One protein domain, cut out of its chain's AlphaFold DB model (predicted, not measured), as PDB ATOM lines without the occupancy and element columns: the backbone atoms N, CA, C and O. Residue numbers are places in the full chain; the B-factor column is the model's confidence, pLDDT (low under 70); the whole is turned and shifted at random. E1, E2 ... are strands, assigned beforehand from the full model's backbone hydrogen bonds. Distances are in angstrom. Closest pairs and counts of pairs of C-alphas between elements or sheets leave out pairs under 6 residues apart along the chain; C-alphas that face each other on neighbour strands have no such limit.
ATOM      1  N   GLN A 104     246.792 209.754 112.589       63.72
ATOM      2  CA  GLN A 104     246.660 210.159 113.984       63.72
ATOM      3  C   GLN A 104     245.750 209.161 114.703       63.72
ATOM      4  O   GLN A 104     244.557 209.088 114.411       63.72
ATOM      5  N   THR A 105     246.298 208.381 115.638       66.62
ATOM      6  CA  THR A 105     245.511 207.462 116.479       66.62
ATOM      7  C   THR A 105     245.585 207.848 117.953       66.62
ATOM      8  O   THR A 105     246.669 208.061 118.511       66.62
ATOM      9  N   TRP A 106     244.405 207.944 118.573       63.06
ATOM     10  CA  TRP A 106     244.200 208.341 119.963       63.06
ATOM     11  C   TRP A 106     243.315 207.305 120.652       63.06
ATOM     12  O   TRP A 106     242.145 207.169 120.308       63.06
ATOM     13  N   GLU A 107     243.871 206.589 121.627       65.44
ATOM     14  CA  GLU A 107     243.117 205.660 122.473       65.44
ATOM     15  C   GLU A 107     243.323 206.018 123.945       65.44
ATOM     16  O   GLU A 107     244.462 206.080 124.428       65.44
ATOM     17  N   GLY A 108     242.210 206.269 124.638       57.62
ATOM     18  CA  GLY A 108     242.156 206.521 126.071       57.62
ATOM     19  C   GLY A 108     241.133 205.603 126.733       57.62
ATOM     20  O   GLY A 108     239.987 205.551 126.291       57.62
ATOM     21  N   HIS A 109     241.537 204.894 127.785       63.25
ATOM     22  CA  HIS A 109     240.653 204.023 128.565       63.25
ATOM     23  C   HIS A 109     240.810 204.308 130.067       63.25
ATOM     24  O   HIS A 109     241.937 204.399 130.560       63.25
ATOM     25  N   GLY A 110     239.683 204.447 130.778       53.44
ATOM     26  CA  GLY A 110     239.621 204.637 132.232       53.44
ATOM     27  C   GLY A 110     238.722 203.588 132.891       53.44
ATOM     28  O   GLY A 110     237.578 203.411 132.473       53.44
ATOM     29  N   GLY A 111     239.262 202.884 133.885       57.25
ATOM     30  CA  GLY A 111     238.619 201.840 134.696       57.25
ATOM     31  C   GLY A 111     239.672 201.141 135.567       57.25
ATOM     32  O   GLY A 111     240.854 201.358 135.326       57.25
ATOM     33  N   ASP A 112     239.275 200.305 136.535       61.38
ATOM     34  CA  ASP A 112     240.170 199.689 137.549       61.38
ATOM     35  C   ASP A 112     241.446 199.041 136.956       61.38
ATOM     36  O   ASP A 112     242.513 199.054 137.560       61.38
ATOM     37  N   ALA A 113     241.384 198.549 135.713       64.38
ATOM     38  CA  ALA A 113     242.557 198.208 134.908       64.38
ATOM     39  C   ALA A 113     242.490 198.895 133.532       64.38
ATOM     40  O   ALA A 113     241.827 198.420 132.605       64.38
ATOM     41  N   GLY A 114     243.182 200.026 133.387       75.81
ATOM     42  CA  GLY A 114     243.258 200.766 132.131       75.81
ATOM     43  C   GLY A 114     244.254 200.130 131.160       75.81
ATOM     44  O   GLY A 114     245.447 200.082 131.435       75.81
ATOM     45  N   TYR A 115     243.805 199.699 129.981       79.69
ATOM     46  CA  TYR A 115     244.683 199.280 128.879       79.69
ATOM     47  C   TYR A 115     244.480 200.195 127.677       79.69
ATOM     48  O   TYR A 115     243.345 200.440 127.293       79.69
ATOM     49  N   SER A 116     245.543 200.694 127.048       83.00
ATOM     50  CA  SER A 116     245.428 201.544 125.851       83.00
ATOM     51  C   SER A 116     246.540 201.291 124.843       83.00
ATOM     52  O   SER A 116     247.711 201.137 125.222       83.00
ATOM     53  N   ARG A 117     246.196 201.266 123.545       83.62
ATOM     54  CA  ARG A 117     247.154 200.978 122.474       83.62
ATOM     55  C   ARG A 117     246.927 201.800 121.203       83.62
ATOM     56  O   ARG A 117     246.188 201.416 120.316       83.62
ATOM     57  N   ALA A 118     247.767 202.795 120.975       81.06
ATOM     58  CA  ALA A 118     247.772 203.516 119.706       81.06
ATOM     59  C   ALA A 118     248.842 202.986 118.745       81.06
ATOM     60  O   ALA A 118     249.985 202.728 119.146       81.06
ATOM     61  N   GLN A 119     248.475 202.852 117.471       83.81
ATOM     62  CA  GLN A 119     249.391 202.538 116.376       83.81
ATOM     63  C   GLN A 119     249.133 203.460 115.183       83.81
ATOM     64  O   GLN A 119     247.984 203.644 114.786       83.81
ATOM     65  N   ALA A 120     250.186 204.029 114.609       79.19
ATOM     66  CA  ALA A 120     250.133 204.890 113.436       79.19
ATOM     67  C   ALA A 120     251.232 204.505 112.451       79.19
ATOM     68  O   ALA A 120     252.352 204.184 112.854       79.19
ATOM     69  N   ALA A 121     250.891 204.549 111.165       77.44
ATOM     70  CA  ALA A 121     251.789 204.266 110.057       77.44
ATOM     71  C   ALA A 121     251.497 205.221 108.889       77.44
ATOM     72  O   ALA A 121     250.328 205.482 108.606       77.44
ATOM     73  N   GLY A 122     252.540 205.702 108.215       71.88
ATOM     74  CA  GLY A 122     252.467 206.644 107.089       71.88
ATOM     75  C   GLY A 122     253.603 207.662 107.167       71.88
ATOM     76  O   GLY A 122     254.294 207.683 108.176       71.88
ATOM     77  N   ASP A 123     253.794 208.494 106.145       73.50
ATOM     78  CA  ASP A 123     254.931 209.429 106.025       73.50
ATOM     79  C   ASP A 123     255.165 210.261 107.308       73.50
ATOM     80  O   ASP A 123     256.295 210.415 107.768       73.50
ATOM     81  N   ALA A 124     254.088 210.694 107.973       71.06
ATOM     82  CA  ALA A 124     254.119 211.272 109.315       71.06
ATOM     83  C   ALA A 124     253.180 210.506 110.267       71.06
ATOM     84  O   ALA A 124     251.978 210.769 110.365       71.06
ATOM     85  N   GLY A 125     253.724 209.519 110.981       76.38
ATOM     86  CA  GLY A 125     252.967 208.714 111.939       76.38
ATOM     87  C   GLY A 125     252.871 209.394 113.306       76.38
ATOM     88  O   GLY A 125     253.892 209.595 113.964       76.38
ATOM     89  N   TYR A 126     251.658 209.673 113.797       81.00
ATOM     90  CA  TYR A 126     251.436 210.153 115.166       81.00
ATOM     91  C   TYR A 126     250.606 209.156 115.979       81.00
ATOM     92  O   TYR A 126     249.447 208.875 115.677       81.00
ATOM     93  N   SER A 127     251.164 208.661 117.081       82.94
ATOM     94  CA  SER A 127     250.451 207.787 118.017       82.94
ATOM     95  C   SER A 127     250.472 208.319 119.433       82.94
ATOM     96  O   SER A 127     251.544 208.567 119.998       82.94
ATOM     97  N   ARG A 128     249.292 208.369 120.061       84.31
ATOM     98  CA  ARG A 128     249.184 208.542 121.508       84.31
ATOM     99  C   ARG A 128     248.268 207.510 122.153       84.31
ATOM    100  O   ARG A 128     247.094 207.414 121.818       84.31
ATOM    101  N   ALA A 129     248.795 206.847 123.178       81.38
ATOM    102  CA  ALA A 129     248.024 206.011 124.090       81.38
ATOM    103  C   ALA A 129     248.027 206.602 125.507       81.38
ATOM    104  O   ALA A 129     249.067 207.071 125.990       81.38
ATOM    105  N   GLN A 130     246.878 206.562 126.181       84.62
ATOM    106  CA  GLN A 130     246.725 207.000 127.571       84.62
ATOM    107  C   GLN A 130     245.898 205.999 128.371       84.62
ATOM    108  O   GLN A 130     244.717 205.841 128.101       84.62
ATOM    109  N   ALA A 131     246.501 205.375 129.377       79.94
ATOM    110  CA  ALA A 131     245.805 204.463 130.280       79.94
ATOM    111  C   ALA A 131     245.768 205.027 131.705       79.94
ATOM    112  O   ALA A 131     246.774 205.560 132.178       79.94
ATOM    113  N   ALA A 132     244.626 204.885 132.377       78.75
ATOM    114  CA  ALA A 132     244.453 205.230 133.787       78.75
ATOM    115  C   ALA A 132     243.646 204.145 134.527       78.75
ATOM    116  O   ALA A 132     242.711 203.594 133.945       78.75
ATOM    117  N   GLY A 133     244.009 203.864 135.780       72.81
ATOM    118  CA  GLY A 133     243.400 202.839 136.648       72.81
ATOM    119  C   GLY A 133     244.453 202.137 137.501       72.81
ATOM    120  O   GLY A 133     245.624 202.259 137.163       72.81
ATOM    121  N   ASP A 134     244.076 201.389 138.542       75.50
ATOM    122  CA  ASP A 134     244.993 200.715 139.488       75.50
ATOM    123  C   ASP A 134     246.152 199.989 138.778       75.50
ATOM    124  O   ASP A 134     247.307 200.066 139.193       75.50
ATOM    125  N   ALA A 135     245.876 199.361 137.631       74.62
ATOM    126  CA  ALA A 135     246.896 198.853 136.714       74.62
ATOM    127  C   ALA A 135     246.779 199.496 135.321       74.62
ATOM    128  O   ALA A 135     246.055 199.010 134.447       74.62
ATOM    129  N   GLY A 136     247.516 200.585 135.095       79.00
ATOM    130  CA  GLY A 136     247.550 201.304 133.823       79.00
ATOM    131  C   GLY A 136     248.607 200.752 132.862       79.00
ATOM    132  O   GLY A 136     249.802 200.878 133.110       79.00
ATOM    133  N   TYR A 137     248.205 200.214 131.709       82.31
ATOM    134  CA  TYR A 137     249.103 199.818 130.619       82.31
ATOM    135  C   TYR A 137     248.869 200.666 129.370       82.31
ATOM    136  O   TYR A 137     247.813 200.605 128.743       82.31
ATOM    137  N   SER A 138     249.898 201.387 128.935       83.38
ATOM    138  CA  SER A 138     249.856 202.226 127.742       83.38
ATOM    139  C   SER A 138     250.957 201.869 126.753       83.38
ATOM    140  O   SER A 138     252.148 201.833 127.086       83.38
ATOM    141  N   ARG A 139     250.570 201.630 125.496       85.94
ATOM    142  CA  ARG A 139     251.505 201.394 124.392       85.94
ATOM    143  C   ARG A 139     251.196 202.293 123.204       85.94
ATOM    144  O   ARG A 139     250.138 202.184 122.608       85.94
ATOM    145  N   ALA A 140     252.165 203.093 122.780       83.25
ATOM    146  CA  ALA A 140     252.074 203.865 121.545       83.25
ATOM    147  C   ALA A 140     253.159 203.421 120.559       83.25
ATOM    148  O   ALA A 140     254.315 203.205 120.946       83.25
ATOM    149  N   GLN A 141     252.807 203.276 119.282       85.69
ATOM    150  CA  GLN A 141     253.753 202.945 118.217       85.69
ATOM    151  C   GLN A 141     253.502 203.774 116.964       85.69
ATOM    152  O   GLN A 141     252.487 203.586 116.312       85.69
ATOM    153  N   ALA A 142     254.461 204.613 116.597       82.50
ATOM    154  CA  ALA A 142     254.441 205.334 115.332       82.50
ATOM    155  C   ALA A 142     255.544 204.814 114.405       82.50
ATOM    156  O   ALA A 142     256.663 204.560 114.864       82.50
ATOM    157  N   ALA A 143     255.224 204.664 113.124       79.81
ATOM    158  CA  ALA A 143     256.165 204.345 112.057       79.81
ATOM    159  C   ALA A 143     255.930 205.281 110.860       79.81
ATOM    160  O   ALA A 143     254.777 205.515 110.500       79.81
ATOM    161  N   GLY A 144     256.995 205.806 110.263       75.69
ATOM    162  CA  GLY A 144     256.927 206.794 109.180       75.69
ATOM    163  C   GLY A 144     258.210 207.596 109.069       75.69
ATOM    164  O   GLY A 144     258.971 207.571 110.023       75.69
ATOM    165  N   ASP A 145     258.432 208.341 107.990       77.56
ATOM    166  CA  ASP A 145     259.607 209.219 107.840       77.56
ATOM    167  C   ASP A 145     259.758 210.158 109.052       77.56
ATOM    168  O   ASP A 145     260.852 210.338 109.586       77.56
ATOM    169  N   ALA A 146     258.635 210.660 109.581       76.62
ATOM    170  CA  ALA A 146     258.560 211.360 110.862       76.62
ATOM    171  C   ALA A 146     257.618 210.636 111.842       76.62
ATOM    172  O   ALA A 146     256.398 210.819 111.831       76.62
ATOM    173  N   GLY A 147     258.181 209.817 112.731       81.06
ATOM    174  CA  GLY A 147     257.425 209.076 113.739       81.06
ATOM    175  C   GLY A 147     257.347 209.817 115.077       81.06
ATOM    176  O   GLY A 147     258.369 210.040 115.723       81.06
ATOM    177  N   TYR A 148     256.143 210.114 115.574       84.25
ATOM    178  CA  TYR A 148     255.918 210.608 116.938       84.25
ATOM    179  C   TYR A 148     255.078 209.631 117.756       84.25
ATOM    180  O   TYR A 148     253.920 209.354 117.448       84.25
ATOM    181  N   SER A 149     255.635 209.160 118.867       85.19
ATOM    182  CA  SER A 149     254.968 208.224 119.763       85.19
ATOM    183  C   SER A 149     254.968 208.720 121.200       85.19
ATOM    184  O   SER A 149     256.019 209.014 121.780       85.19
ATOM    185  N   ARG A 150     253.776 208.780 121.805       87.62
ATOM    186  CA  ARG A 150     253.597 209.124 123.216       87.62
ATOM    187  C   ARG A 150     252.734 208.098 123.941       87.62
ATOM    188  O   ARG A 150     251.558 207.944 123.637       87.62
ATOM    189  N   ALA A 151     253.291 207.476 124.972       85.50
ATOM    190  CA  ALA A 151     252.557 206.605 125.884       85.50
ATOM    191  C   ALA A 151     252.540 207.214 127.287       85.50
ATOM    192  O   ALA A 151     253.589 207.618 127.803       85.50
ATOM    193  N   GLN A 152     251.355 207.302 127.884       87.12
ATOM    194  CA  GLN A 152     251.168 207.715 129.273       87.12
ATOM    195  C   GLN A 152     250.327 206.678 130.016       87.12
ATOM    196  O   GLN A 152     249.293 206.254 129.504       87.12
ATOM    197  N   ALA A 153     250.773 206.298 131.206       83.50
ATOM    198  CA  ALA A 153     250.086 205.379 132.098       83.50
ATOM    199  C   ALA A 153     250.112 205.963 133.511       83.50
ATOM    200  O   ALA A 153     251.163 206.446 133.947       83.50
ATOM    201  N   ALA A 154     248.971 205.935 134.188       81.62
ATOM    202  CA  ALA A 154     248.821 206.372 135.570       81.62
ATOM    203  C   ALA A 154     248.008 205.339 136.363       81.62
ATOM    204  O   ALA A 154     247.030 204.813 135.831       81.62
ATOM    205  N   GLY A 155     248.412 205.062 137.602       78.06
ATOM    206  CA  GLY A 155     247.809 204.034 138.458       78.06
ATOM    207  C   GLY A 155     248.821 203.409 139.400       78.06
ATOM    208  O   GLY A 155     250.003 203.582 139.145       78.06
ATOM    209  N   ASP A 156     248.403 202.650 140.410       80.38
ATOM    210  CA  ASP A 156     249.304 201.976 141.365       80.38
ATOM    211  C   ASP A 156     250.427 201.200 140.651       80.38
ATOM    212  O   ASP A 156     251.595 201.277 141.026       80.38
ATOM    213  N   ALA A 157     250.110 200.530 139.541       78.88
ATOM    214  CA  ALA A 157     251.080 199.927 138.633       78.88
ATOM    215  C   ALA A 157     250.979 200.532 137.224       78.88
ATOM    216  O   ALA A 157     250.191 200.094 136.381       78.88
ATOM    217  N   GLY A 158     251.818 201.529 136.937       81.62
ATOM    218  CA  GLY A 158     251.879 202.201 135.641       81.62
ATOM    219  C   GLY A 158     252.935 201.600 134.710       81.62
ATOM    220  O   GLY A 158     254.131 201.693 134.973       81.62
ATOM    221  N   TYR A 159     252.535 201.068 133.554       85.06
ATOM    222  CA  TYR A 159     253.438 200.654 132.476       85.06
ATOM    223  C   TYR A 159     253.219 201.488 131.215       85.06
ATOM    224  O   TYR A 159     252.166 201.429 130.583       85.06
ATOM    225  N   SER A 160     254.266 202.180 130.771       86.44
ATOM    226  CA  SER A 160     254.270 202.955 129.532       86.44
ATOM    227  C   SER A 160     255.364 202.515 128.580       86.44
ATOM    228  O   SER A 160     256.556 202.528 128.903       86.44
ATOM    229  N   ARG A 161     254.970 202.222 127.340       89.62
ATOM    230  CA  ARG A 161     255.899 201.955 126.243       89.62
ATOM    231  C   ARG A 161     255.587 202.807 125.024       89.62
ATOM    232  O   ARG A 161     254.560 202.623 124.379       89.62
ATOM    233  N   ALA A 162     256.536 203.651 124.648       87.81
ATOM    234  CA  ALA A 162     256.495 204.403 123.403       87.81
ATOM    235  C   ALA A 162     257.585 203.905 122.450       87.81
ATOM    236  O   ALA A 162     258.736 203.680 122.840       87.81
ATOM    237  N   GLN A 163     257.222 203.735 121.185       89.25
ATOM    238  CA  GLN A 163     258.149 203.417 120.106       89.25
ATOM    239  C   GLN A 163     257.848 204.302 118.900       89.25
ATOM    240  O   GLN A 163     256.708 204.328 118.444       89.25
ATOM    241  N   ALA A 164     258.857 205.000 118.396       84.62
ATOM    242  CA  ALA A 164     258.781 205.758 117.154       84.62
ATOM    243  C   ALA A 164     259.893 205.283 116.223       84.62
ATOM    244  O   ALA A 164     261.040 205.255 116.650       84.62
ATOM    245  N   ALA A 165     259.558 204.870 115.006       81.56
ATOM    246  CA  ALA A 165     260.524 204.466 113.988       81.56
ATOM    247  C   ALA A 165     260.362 205.350 112.746       81.56
ATOM    248  O   ALA A 165     259.223 205.649 112.388       81.56
ATOM    249  N   GLY A 166     261.474 205.752 112.131       77.00
ATOM    250  CA  GLY A 166     261.488 206.713 111.026       77.00
ATOM    251  C   GLY A 166     262.836 207.373 110.820       77.00
ATOM    252  O   GLY A 166     263.699 207.197 111.668       77.00
ATOM    253  N   ASP A 167     262.990 208.191 109.785       80.06
ATOM    254  CA  ASP A 167     264.175 209.049 109.620       80.06
ATOM    255  C   ASP A 167     264.281 210.039 110.793       80.06
ATOM    256  O   ASP A 167     265.356 210.274 111.338       80.06
ATOM    257  N   ALA A 168     263.143 210.544 111.278       79.00
ATOM    258  CA  ALA A 168     263.029 211.339 112.496       79.00
ATOM    259  C   ALA A 168     262.076 210.670 113.499       79.00
ATOM    260  O   ALA A 168     260.851 210.758 113.398       79.00
ATOM    261  N   GLY A 169     262.637 210.002 114.510       82.62
ATOM    262  CA  GLY A 169     261.874 209.298 115.540       82.62
ATOM    263  C   GLY A 169     261.813 210.070 116.857       82.62
ATOM    264  O   GLY A 169     262.832 210.254 117.516       82.62
ATOM    265  N   TYR A 170     260.620 210.442 117.327       86.81
ATOM    266  CA  TYR A 170     260.403 210.977 118.677       86.81
ATOM    267  C   TYR A 170     259.555 210.030 119.523       86.81
ATOM    268  O   TYR A 170     258.377 209.795 119.255       86.81
ATOM    269  N   SER A 171     260.129 209.544 120.618       88.50
ATOM    270  CA  SER A 171     259.465 208.640 121.549       88.50
ATOM    271  C   SER A 171     259.445 209.201 122.966       88.50
ATOM    272  O   SER A 171     260.483 209.545 123.542       88.50
ATOM    273  N   ARG A 172     258.250 209.267 123.562       90.75
ATOM    274  CA  ARG A 172     258.046 209.690 124.951       90.75
ATOM    275  C   ARG A 172     257.170 208.699 125.706       90.75
ATOM    276  O   ARG A 172     255.988 208.560 125.409       90.75
ATOM    277  N   ALA A 173     257.730 208.084 126.739       88.56
ATOM    278  CA  ALA A 173     256.998 207.237 127.675       88.56
ATOM    279  C   ALA A 173     256.975 207.883 129.062       88.56
ATOM    280  O   ALA A 173     258.017 208.337 129.545       88.56
ATOM    281  N   GLN A 174     255.794 207.943 129.678       89.69
ATOM    282  CA  GLN A 174     255.621 208.414 131.051       89.69
ATOM    283  C   GLN A 174     254.750 207.447 131.846       89.69
ATOM    284  O   GLN A 174     253.644 207.132 131.417       89.69
ATOM    285  N   ALA A 175     255.233 207.008 132.997       85.19
ATOM    286  CA  ALA A 175     254.510 206.150 133.922       85.19
ATOM    287  C   ALA A 175     254.519 206.810 135.299       85.19
ATOM    288  O   ALA A 175     255.574 207.275 135.735       85.19
ATOM    289  N   ALA A 176     253.362 206.865 135.946       83.38
ATOM    290  CA  ALA A 176     253.202 207.381 137.300       83.38
ATOM    291  C   ALA A 176     252.396 206.379 138.135       83.38
ATOM    292  O   ALA A 176     251.404 205.857 137.624       83.38
ATOM    293  N   GLY A 177     252.834 206.119 139.367       79.62
ATOM    294  CA  GLY A 177     252.275 205.070 140.221       79.62
ATOM    295  C   GLY A 177     253.272 204.493 141.208       79.62
ATOM    296  O   GLY A 177     254.468 204.594 140.944       79.62
ATOM    297  N   ASP A 178     252.806 203.815 142.255       80.44
ATOM    298  CA  ASP A 178     253.648 203.095 143.227       80.44
ATOM    299  C   ASP A 178     254.715 202.230 142.533       80.44
ATOM    300  O   ASP A 178     255.877 202.206 142.931       80.44
ATOM    301  N   ALA A 179     254.364 201.586 141.417       79.31
ATOM    302  CA  ALA A 179     255.291 200.921 140.512       79.31
ATOM    303  C   ALA A 179     255.206 201.513 139.097       79.31
ATOM    304  O   ALA A 179     254.347 201.152 138.287       79.31
ATOM    305  N   GLY A 180     256.144 202.401 138.761       82.50
ATOM    306  CA  GLY A 180     256.223 203.047 137.454       82.50
ATOM    307  C   GLY A 180     257.265 202.405 136.536       82.50
ATOM    308  O   GLY A 180     258.460 202.473 136.801       82.50
ATOM    309  N   TYR A 181     256.860 201.871 135.384       86.06
ATOM    310  CA  TYR A 181     257.765 201.415 134.323       86.06
ATOM    311  C   TYR A 181     257.588 202.233 133.046       86.06
ATOM    312  O   TYR A 181     256.545 202.191 132.398       86.06
ATOM    313  N   SER A 182     258.649 202.907 132.608       87.69
ATOM    314  CA  SER A 182     258.679 203.644 131.348       87.69
ATOM    315  C   SER A 182     259.777 203.180 130.410       87.69
ATOM    316  O   SER A 182     260.960 203.135 130.753       87.69
ATOM    317  N   ARG A 183     259.392 202.916 129.159       91.50
ATOM    318  CA  ARG A 183     260.319 202.609 128.070       91.50
ATOM    319  C   ARG A 183     260.025 203.443 126.830       91.50
ATOM    320  O   ARG A 183     258.973 203.290 126.217       91.50
ATOM    321  N   ALA A 184     261.002 204.241 126.417       89.00
ATOM    322  CA  ALA A 184     260.984 204.980 125.160       89.00
ATOM    323  C   ALA A 184     262.078 204.459 124.223       89.00
ATOM    324  O   ALA A 184     263.231 204.300 124.635       89.00
ATOM    325  N   GLN A 185     261.702 204.163 122.980       90.19
ATOM    326  CA  GLN A 185     262.609 203.729 121.918       90.19
ATOM    327  C   GLN A 185     262.381 204.559 120.652       90.19
ATOM    328  O   GLN A 185     261.242 204.650 120.188       90.19
ATOM    329  N   ALA A 186     263.456 205.122 120.107       86.38
ATOM    330  CA  ALA A 186     263.466 205.887 118.866       86.38
ATOM    331  C   ALA A 186     264.638 205.452 117.965       86.38
ATOM    332  O   ALA A 186     265.714 206.047 118.050       86.38
ATOM    333  N   PRO A 187     264.478 204.363 117.192       77.19
ATOM    334  CA  PRO A 187     265.369 204.038 116.078       77.19
ATOM    335  C   PRO A 187     265.073 204.933 114.860       77.19
ATOM    336  O   PRO A 187     263.937 204.942 114.385       77.19
ATOM    337  N   GLY A 188     266.077 205.669 114.383       75.56
ATOM    338  CA  GLY A 188     265.974 206.608 113.266       75.56
ATOM    339  C   GLY A 188     267.163 207.554 113.153       75.56
ATOM    340  O   GLY A 188     267.729 207.896 114.189       75.56
ATOM    341  N   ASP A 189     267.503 208.011 111.945       80.06
ATOM    342  CA  ASP A 189     268.651 208.900 111.673       80.06
ATOM    343  C   ASP A 189     268.715 210.088 112.647       80.06
ATOM    344  O   ASP A 189     269.770 210.406 113.189       80.06
ATOM    345  N   ALA A 190     267.568 210.668 112.998       80.19
ATOM    346  CA  ALA A 190     267.395 211.575 114.127       80.19
ATOM    347  C   ALA A 190     266.470 210.957 115.191       80.19
ATOM    348  O   ALA A 190     265.244 211.096 115.156       80.19
ATOM    349  N   GLY A 191     267.058 210.284 116.182       83.50
ATOM    350  CA  GLY A 191     266.324 209.613 117.255       83.50
ATOM    351  C   GLY A 191     266.270 210.429 118.550       83.50
ATOM    352  O   GLY A 191     267.293 210.660 119.186       83.50
ATOM    353  N   TYR A 192     265.078 210.780 119.038       87.88
ATOM    354  CA  TYR A 192     264.862 211.346 120.376       87.88
ATOM    355  C   TYR A 192     264.028 210.408 121.245       87.88
ATOM    356  O   TYR A 192     262.866 210.124 120.961       87.88
ATOM    357  N   SER A 193     264.584 209.979 122.375       89.06
ATOM    358  CA  SER A 193     263.877 209.161 123.361       89.06
ATOM    359  C   SER A 193     263.869 209.789 124.743       89.06
ATOM    360  O   SER A 193     264.915 210.105 125.314       89.06
ATOM    361  N   ARG A 194     262.678 209.889 125.336       91.00
ATOM    362  CA  ARG A 194     262.485 210.309 126.727       91.00
ATOM    363  C   ARG A 194     261.608 209.319 127.488       91.00
ATOM    364  O   ARG A 194     260.443 209.139 127.151       91.00
ATOM    365  N   ALA A 195     262.148 208.752 128.559       88.69
ATOM    366  CA  ALA A 195     261.409 207.915 129.499       88.69
ATOM    367  C   ALA A 195     261.374 208.578 130.880       88.69
ATOM    368  O   ALA A 195     262.412 209.039 131.365       88.69
ATOM    369  N   GLN A 196     260.193 208.645 131.492       89.50
ATOM    370  CA  GLN A 196     260.006 209.156 132.850       89.50
ATOM    371  C   GLN A 196     259.119 208.211 133.657       89.50
ATOM    372  O   GLN A 196     257.997 207.933 133.253       89.50
ATOM    373  N   ALA A 197     259.608 207.753 134.797       85.31
ATOM    374  CA  ALA A 197     258.883 206.904 135.728       85.31
ATOM    375  C   ALA A 197     258.876 207.603 137.087       85.31
ATOM    376  O   ALA A 197     259.911 208.135 137.493       85.31
ATOM    377  N   ALA A 198     257.726 207.636 137.748       83.19
ATOM    378  CA  ALA A 198     257.566 208.263 139.053       83.19
ATOM    379  C   ALA A 198     256.714 207.390 139.981       83.19
ATOM    380  O   ALA A 198     255.666 206.918 139.544       83.19
ATOM    381  N   GLY A 199     257.171 207.260 141.227       76.88
ATOM    382  CA  GLY A 199     256.545 206.580 142.368       76.88
ATOM    383  C   GLY A 199     257.491 205.556 142.995       76.88
ATOM    384  O   GLY A 199     258.618 205.432 142.524       76.88
ATOM    385  N   ASP A 200     257.084 204.875 144.065       78.56
ATOM    386  CA  ASP A 200     257.975 204.147 144.990       78.56
ATOM    387  C   ASP A 200     259.022 203.257 144.296       78.56
ATOM    388  O   ASP A 200     260.205 203.275 144.647       78.56
ATOM    389  N   ALA A 201     258.631 202.547 143.239       78.19
ATOM    390  CA  ALA A 201     259.512 201.778 142.368       78.19
ATOM    391  C   ALA A 201     259.468 202.298 140.921       78.19
ATOM    392  O   ALA A 201     258.697 201.830 140.080       78.19
ATOM    393  N   GLY A 202     260.346 203.251 140.604       81.25
ATOM    394  CA  GLY A 202     260.477 203.816 139.260       81.25
ATOM    395  C   GLY A 202     261.543 203.124 138.402       81.25
ATOM    396  O   GLY A 202     262.726 203.167 138.722       81.25
ATOM    397  N   TYR A 203     261.181 202.582 137.237       85.69
ATOM    398  CA  TYR A 203     262.119 202.135 136.201       85.69
ATOM    399  C   TYR A 203     261.932 202.928 134.910       85.69
ATOM    400  O   TYR A 203     260.895 202.847 134.253       85.69
ATOM    401  N   SER A 204     262.987 203.602 134.465       87.19
ATOM    402  CA  SER A 204     263.020 204.322 133.197       87.19
ATOM    403  C   SER A 204     264.132 203.840 132.284       87.19
ATOM    404  O   SER A 204     265.312 203.844 132.637       87.19
ATOM    405  N   ARG A 205     263.773 203.514 131.041       90.12
ATOM    406  CA  ARG A 205     264.726 203.231 129.964       90.12
ATOM    407  C   ARG A 205     264.412 204.050 128.719       90.12
ATOM    408  O   ARG A 205     263.354 203.891 128.118       90.12
ATOM    409  N   ALA A 206     265.372 204.853 128.281       88.44
ATOM    410  CA  ALA A 206     265.323 205.566 127.009       88.44
ATOM    411  C   ALA A 206     266.426 205.057 126.077       88.44
ATOM    412  O   ALA A 206     267.577 204.939 126.500       88.44
ATOM    413  N   GLN A 207     266.080 204.751 124.828       90.12
ATOM    414  CA  GLN A 207     267.028 204.309 123.804       90.12
ATOM    415  C   GLN A 207     266.796 205.059 122.494       90.12
ATOM    416  O   GLN A 207     265.750 204.890 121.875       90.12
ATOM    417  N   ALA A 208     267.778 205.844 122.068       86.31
ATOM    418  CA  ALA A 208     267.811 206.479 120.756       86.31
ATOM    419  C   ALA A 208     268.949 205.883 119.917       86.31
ATOM    420  O   ALA A 208     270.011 205.577 120.460       86.31
ATOM    421  N   ALA A 209     268.731 205.697 118.619       81.38
ATOM    422  CA  ALA A 209     269.747 205.180 117.705       81.38
ATOM    423  C   ALA A 209     269.596 205.818 116.322       81.38
ATOM    424  O   ALA A 209     268.476 205.801 115.831       81.38
ATOM    425  N   GLY A 210     270.698 206.294 115.735       77.12
ATOM    426  CA  GLY A 210     270.838 206.904 114.400       77.12
ATOM    427  C   GLY A 210     271.812 208.084 114.443       77.12
ATOM    428  O   GLY A 210     272.266 208.423 115.532       77.12
ATOM    429  N   ASP A 211     272.158 208.691 113.309       82.19
ATOM    430  CA  ASP A 211     273.195 209.736 113.171       82.19
ATOM    431  C   ASP A 211     273.166 210.811 114.278       82.19
ATOM    432  O   ASP A 211     274.200 211.163 114.853       82.19
ATOM    433  N   ALA A 212     271.976 211.262 114.676       80.00
ATOM    434  CA  ALA A 212     271.743 212.180 115.787       80.00
ATOM    435  C   ALA A 212     270.833 211.556 116.864       80.00
ATOM    436  O   ALA A 212     269.624 211.794 116.921       80.00
ATOM    437  N   GLY A 213     271.423 210.768 117.767       83.38
ATOM    438  CA  GLY A 213     270.708 210.142 118.884       83.38
ATOM    439  C   GLY A 213     270.682 210.988 120.166       83.38
ATOM    440  O   GLY A 213     271.725 211.292 120.736       83.38
ATOM    441  N   TYR A 214     269.504 211.271 120.726       87.38
ATOM    442  CA  TYR A 214     269.331 211.845 122.065       87.38
ATOM    443  C   TYR A 214     268.470 210.948 122.951       87.38
ATOM    444  O   TYR A 214     267.310 210.663 122.654       87.38
ATOM    445  N   SER A 215     268.990 210.578 124.117       87.88
ATOM    446  CA  SER A 215     268.257 209.797 125.107       87.88
ATOM    447  C   SER A 215     268.255 210.456 126.486       87.88
ATOM    448  O   SER A 215     269.271 210.938 126.997       87.88
ATOM    449  N   ARG A 216     267.082 210.463 127.128       91.00
ATOM    450  CA  ARG A 216     266.917 210.887 128.520       91.00
ATOM    451  C   ARG A 216     266.023 209.920 129.284       91.00
ATOM    452  O   ARG A 216     264.870 209.722 128.912       91.00
ATOM    453  N   ALA A 217     266.527 209.395 130.390       87.38
ATOM    454  CA  ALA A 217     265.763 208.586 131.330       87.38
ATOM    455  C   ALA A 217     265.752 209.247 132.711       87.38
ATOM    456  O   ALA A 217     266.790 209.711 133.185       87.38
ATOM    457  N   GLN A 218     264.584 209.299 133.340       89.19
ATOM    458  CA  GLN A 218     264.419 209.803 134.700       89.19
ATOM    459  C   GLN A 218     263.499 208.869 135.478       89.19
ATOM    460  O   GLN A 218     262.429 208.512 134.991       89.19
ATOM    461  N   ALA A 219     263.914 208.493 136.674       84.06
ATOM    462  CA  ALA A 219     263.164 207.645 137.577       84.06
ATOM    463  C   ALA A 219     263.188 208.331 138.936       84.06
ATOM    464  O   ALA A 219     264.271 208.663 139.421       84.06
ATOM    465  N   ALA A 220     262.005 208.578 139.481       81.62
ATOM    466  CA  ALA A 220     261.802 209.137 140.808       81.62
ATOM    467  C   ALA A 220     261.072 208.108 141.669       81.62
ATOM    468  O   ALA A 220     260.129 207.499 141.164       81.62
ATOM    469  N   GLY A 221     261.531 207.911 142.906       71.00
ATOM    470  CA  GLY A 221     261.029 206.882 143.818       71.00
ATOM    471  C   GLY A 221     262.106 206.294 144.719       71.00
ATOM    472  O   GLY A 221     263.291 206.353 144.380       71.00
ATOM    473  N   ASP A 222     261.688 205.656 145.810       75.50
ATOM    474  CA  ASP A 222     262.565 204.964 146.764       75.50
ATOM    475  C   ASP A 222     263.506 203.955 146.079       75.50
ATOM    476  O   ASP A 222     264.671 203.815 146.455       75.50
ATOM    477  N   ALA A 223     263.034 203.297 145.016       77.69
ATOM    478  CA  ALA A 223     263.790 202.355 144.194       77.69
ATOM    479  C   ALA A 223     263.906 202.813 142.724       77.69
ATOM    480  O   ALA A 223     263.563 202.082 141.790       77.69
ATOM    481  N   GLY A 224     264.399 204.035 142.501       79.31
ATOM    482  CA  GLY A 224     264.572 204.618 141.167       79.31
ATOM    483  C   GLY A 224     265.735 204.034 140.340       79.31
ATOM    484  O   GLY A 224     266.908 204.206 140.669       79.31
ATOM    485  N   TYR A 225     265.432 203.441 139.180       85.50
ATOM    486  CA  TYR A 225     266.405 203.025 138.166       85.50
ATOM    487  C   TYR A 225     266.217 203.771 136.843       85.50
ATOM    488  O   TYR A 225     265.182 203.659 136.188       85.50
ATOM    489  N   SER A 226     267.272 204.437 136.371       86.44
ATOM    490  CA  SER A 226     267.280 205.123 135.075       86.44
ATOM    491  C   SER A 226     268.406 204.651 134.174       86.44
ATOM    492  O   SER A 226     269.572 204.656 134.561       86.44
ATOM    493  N   ARG A 227     268.081 204.348 132.914       89.50
ATOM    494  CA  ARG A 227     269.064 204.069 131.862       89.50
ATOM    495  C   ARG A 227     268.742 204.828 130.583       89.50
ATOM    496  O   ARG A 227     267.699 204.610 129.971       89.50
ATOM    497  N   ALA A 228     269.683 205.646 130.139       88.56
ATOM    498  CA  ALA A 228     269.637 206.314 128.847       88.56
ATOM    499  C   ALA A 228     270.756 205.766 127.953       88.56
ATOM    500  O   ALA A 228     271.880 205.585 128.419       88.56
ATOM    501  N   GLN A 229     270.427 205.436 126.708       89.88
ATOM    502  CA  GLN A 229     271.381 205.006 125.689       89.88
ATOM    503  C   GLN A 229     271.089 205.754 124.391       89.88
ATOM    504  O   GLN A 229     269.966 205.709 123.895       89.88
ATOM    505  N   ALA A 230     272.097 206.420 123.849       86.12
ATOM    506  CA  ALA A 230     272.079 207.019 122.528       86.12
ATOM    507  C   ALA A 230     273.250 206.461 121.721       86.12
ATOM    508  O   ALA A 230     274.371 206.426 122.227       86.12
ATOM    509  N   ALA A 231     272.973 206.018 120.501       79.81
ATOM    510  CA  ALA A 231     273.967 205.610 119.515       79.81
ATOM    511  C   ALA A 231     273.806 206.494 118.272       79.81
ATOM    512  O   ALA A 231     272.668 206.746 117.885       79.81
ATOM    513  N   GLY A 232     274.915 206.977 117.707       74.56
ATOM    514  CA  GLY A 232     274.923 207.951 116.613       74.56
ATOM    515  C   GLY A 232     276.201 208.772 116.558       74.56
ATOM    516  O   GLY A 232     276.863 208.918 117.589       74.56
ATOM    517  N   ASP A 233     276.495 209.354 115.398       80.50
ATOM    518  CA  ASP A 233     277.623 210.270 115.183       80.50
ATOM    519  C   ASP A 233     277.607 211.455 116.172       80.50
ATOM    520  O   ASP A 233     278.659 211.921 116.609       80.50
ATOM    521  N   ALA A 234     276.416 211.886 116.605       79.75
ATOM    522  CA  ALA A 234     276.204 212.935 117.607       79.75
ATOM    523  C   ALA A 234     275.427 212.450 118.855       79.75
ATOM    524  O   ALA A 234     274.547 213.143 119.373       79.75
ATOM    525  N   GLY A 235     275.719 211.242 119.349       82.00
ATOM    526  CA  GLY A 235     274.994 210.618 120.462       82.00
ATOM    527  C   GLY A 235     275.058 211.367 121.811       82.00
ATOM    528  O   GLY A 235     276.130 211.622 122.355       82.00
ATOM    529  N   TYR A 236     273.898 211.627 122.430       88.69
ATOM    530  CA  TYR A 236     273.755 212.232 123.760       88.69
ATOM    531  C   TYR A 236     272.883 211.390 124.705       88.69
ATOM    532  O   TYR A 236     271.728 211.095 124.402       88.69
ATOM    533  N   SER A 237     273.377 211.072 125.910       89.19
ATOM    534  CA  SER A 237     272.626 210.300 126.920       89.19
ATOM    535  C   SER A 237     272.625 210.968 128.298       89.19
ATOM    536  O   SER A 237     273.674 211.360 128.802       89.19
ATOM    537  N   ARG A 238     271.452 211.059 128.945       90.06
ATOM    538  CA  ARG A 238     271.295 211.489 130.353       90.06
ATOM    539  C   ARG A 238     270.402 210.539 131.142       90.06
ATOM    540  O   ARG A 238     269.240 210.365 130.781       90.06
ATOM    541  N   SER A 239     270.889 210.019 132.262       87.12
ATOM    542  CA  SER A 239     270.092 209.236 133.215       87.12
ATOM    543  C   SER A 239     270.149 209.846 134.610       87.12
ATOM    544  O   SER A 239     271.239 210.158 135.079       87.12
ATOM    545  N   TRP A 240     268.995 209.956 135.268       84.19
ATOM    546  CA  TRP A 240     268.882 210.419 136.654       84.19
ATOM    547  C   TRP A 240     268.070 209.418 137.482       84.19
ATOM    548  O   TRP A 240     266.875 209.248 137.210       84.19
ATOM    549  N   PRO A 241     268.700 208.712 138.427       72.00
ATOM    550  CA  PRO A 241     268.003 208.073 139.530       72.00
ATOM    551  C   PRO A 241     267.879 209.092 140.673       72.00
ATOM    552  O   PRO A 241     268.890 209.597 141.157       72.00
ATOM    553  N   ASP A 242     266.659 209.446 141.068       65.06
ATOM    554  CA  ASP A 242     266.447 210.238 142.282       65.06
ATOM    555  C   ASP A 242     266.478 209.287 143.482       65.06
ATOM    556  O   ASP A 242     265.454 208.751 143.888       65.06
ATOM    557  N   THR A 243     267.675 208.963 143.972       53.25
ATOM    558  CA  THR A 243     267.820 208.154 145.186       53.25
ATOM    559  C   THR A 243     267.837 209.085 146.386       53.25
ATOM    560  O   THR A 243     268.847 209.753 146.634       53.25
TER     561      THR A 243
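Overview. This is residues 104 to 243 of the 286 residues of an uncharacterized protein of Cafeteria roenbergensis (UniProt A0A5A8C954). The chain is wound in flattened stacked turns, a solenoid of two parallel sheets lying face to face and very close together, and each full turn lays one strand in the larger sheet and the next in the other. The seven odd-numbered strands E1 to E13 make one wall and the six even-numbered strands E2 to E12 make the other, running the reverse way, with tight links at both sides of the slab. The printed part has 140 residues with 13 named strands, E1 to E13 in chain order, and no named helix; the class is all strand. The sheets run E1 E3 E5 E7 E9 E11 E13 and E2 E4 E6 E8 E10 E12, both all parallel. The whole is compact, with a radius of gyration of the C-alphas of 14.0 A, and flat, spanning 40 by 34 by 9 A.

Along the chain. In the larger sheet, E1 is residues 104 to 110, 20.3 A from first to last C-alpha, and begins at C-alpha 104 at (246.660, 210.159, 113.984). E3 is residues 124 to 132, E5 is 146 to 154, E7 is 168 to 176 and E9 is 190 to 198, each 27.0 A long. E11, residues 212 to 220, is 27.1 A, and E13, residues 236 to 242, is 20.0 A, ending at C-alpha 242 at (266.447, 210.238, 142.282). In the other sheet, E2 is residues 115 to 121, 20.7 A, E4 is 135 to 143, 26.9 A, and E6 is 157 to 165, 26.8 A. E8, residues 179 to 187, is 26.6 A and begins at C-alpha 179 at (255.291, 200.921, 140.512). E10, residues 201 to 209, is 26.9 A, and E12, residues 225 to 231, is 20.3 A.

Arrangement. In the sheet of seven, E1 and E13 are the edge strands and the others are inner strands. E7 and E9 are parallel at 1 degrees, with C-alphas 172 and 194 facing each other at 4.8 A, and N 171 and O 192 are within hydrogen-bond range at 2.8 A. E5 and E7 are parallel at 2 degrees, with N 149 and O 170 at 2.8 A. At one edge E1 and E3 are parallel at 3 degrees, with N 130 and O 107 at 3.0 A; at the other edge E11 and E13 are parallel at 1 degrees, with N 215 and O 236 at 2.8 A. In the sheet of six, the edge strands are E2 and E12. E6 and E8 are parallel at 3 degrees, with N 160 and O 181 at 2.8 A, and E8 and E10 are parallel at 0 degrees, with N 182 and O 203 at 2.8 A. Between the sheets, the closest C-alphas of E7 and E8 are those of Gly 169 and Ala 186, 5.0 A apart, and those of E9 and E10 are Gly 191 and Ala 208, 4.9 A apart. E4 and E7 are near each other, with 16 pairs of C-alphas within 10 A, while E1 and E13 are apart.

Size, cuts and confidence. The two C-alphas farthest apart are those of Asp 112 and Asp 233, at 44.9 A; the first and last printed C-alphas, of Gln 104 and Thr 243, are 37.8 A apart. The printed part has no cut. The twelve links between successive strands are tight, among them E1 to E2 with 4 residues and E2 to E3 with 2. From edge to edge the strands' lines turn by 8 degrees in the sheet of seven and by 6 degrees in the sheet of six. The mean pLDDT of the printed part is 81.0, and residues 104 to 113 and 242 to 243 are under 70; E1 has a mean of 62.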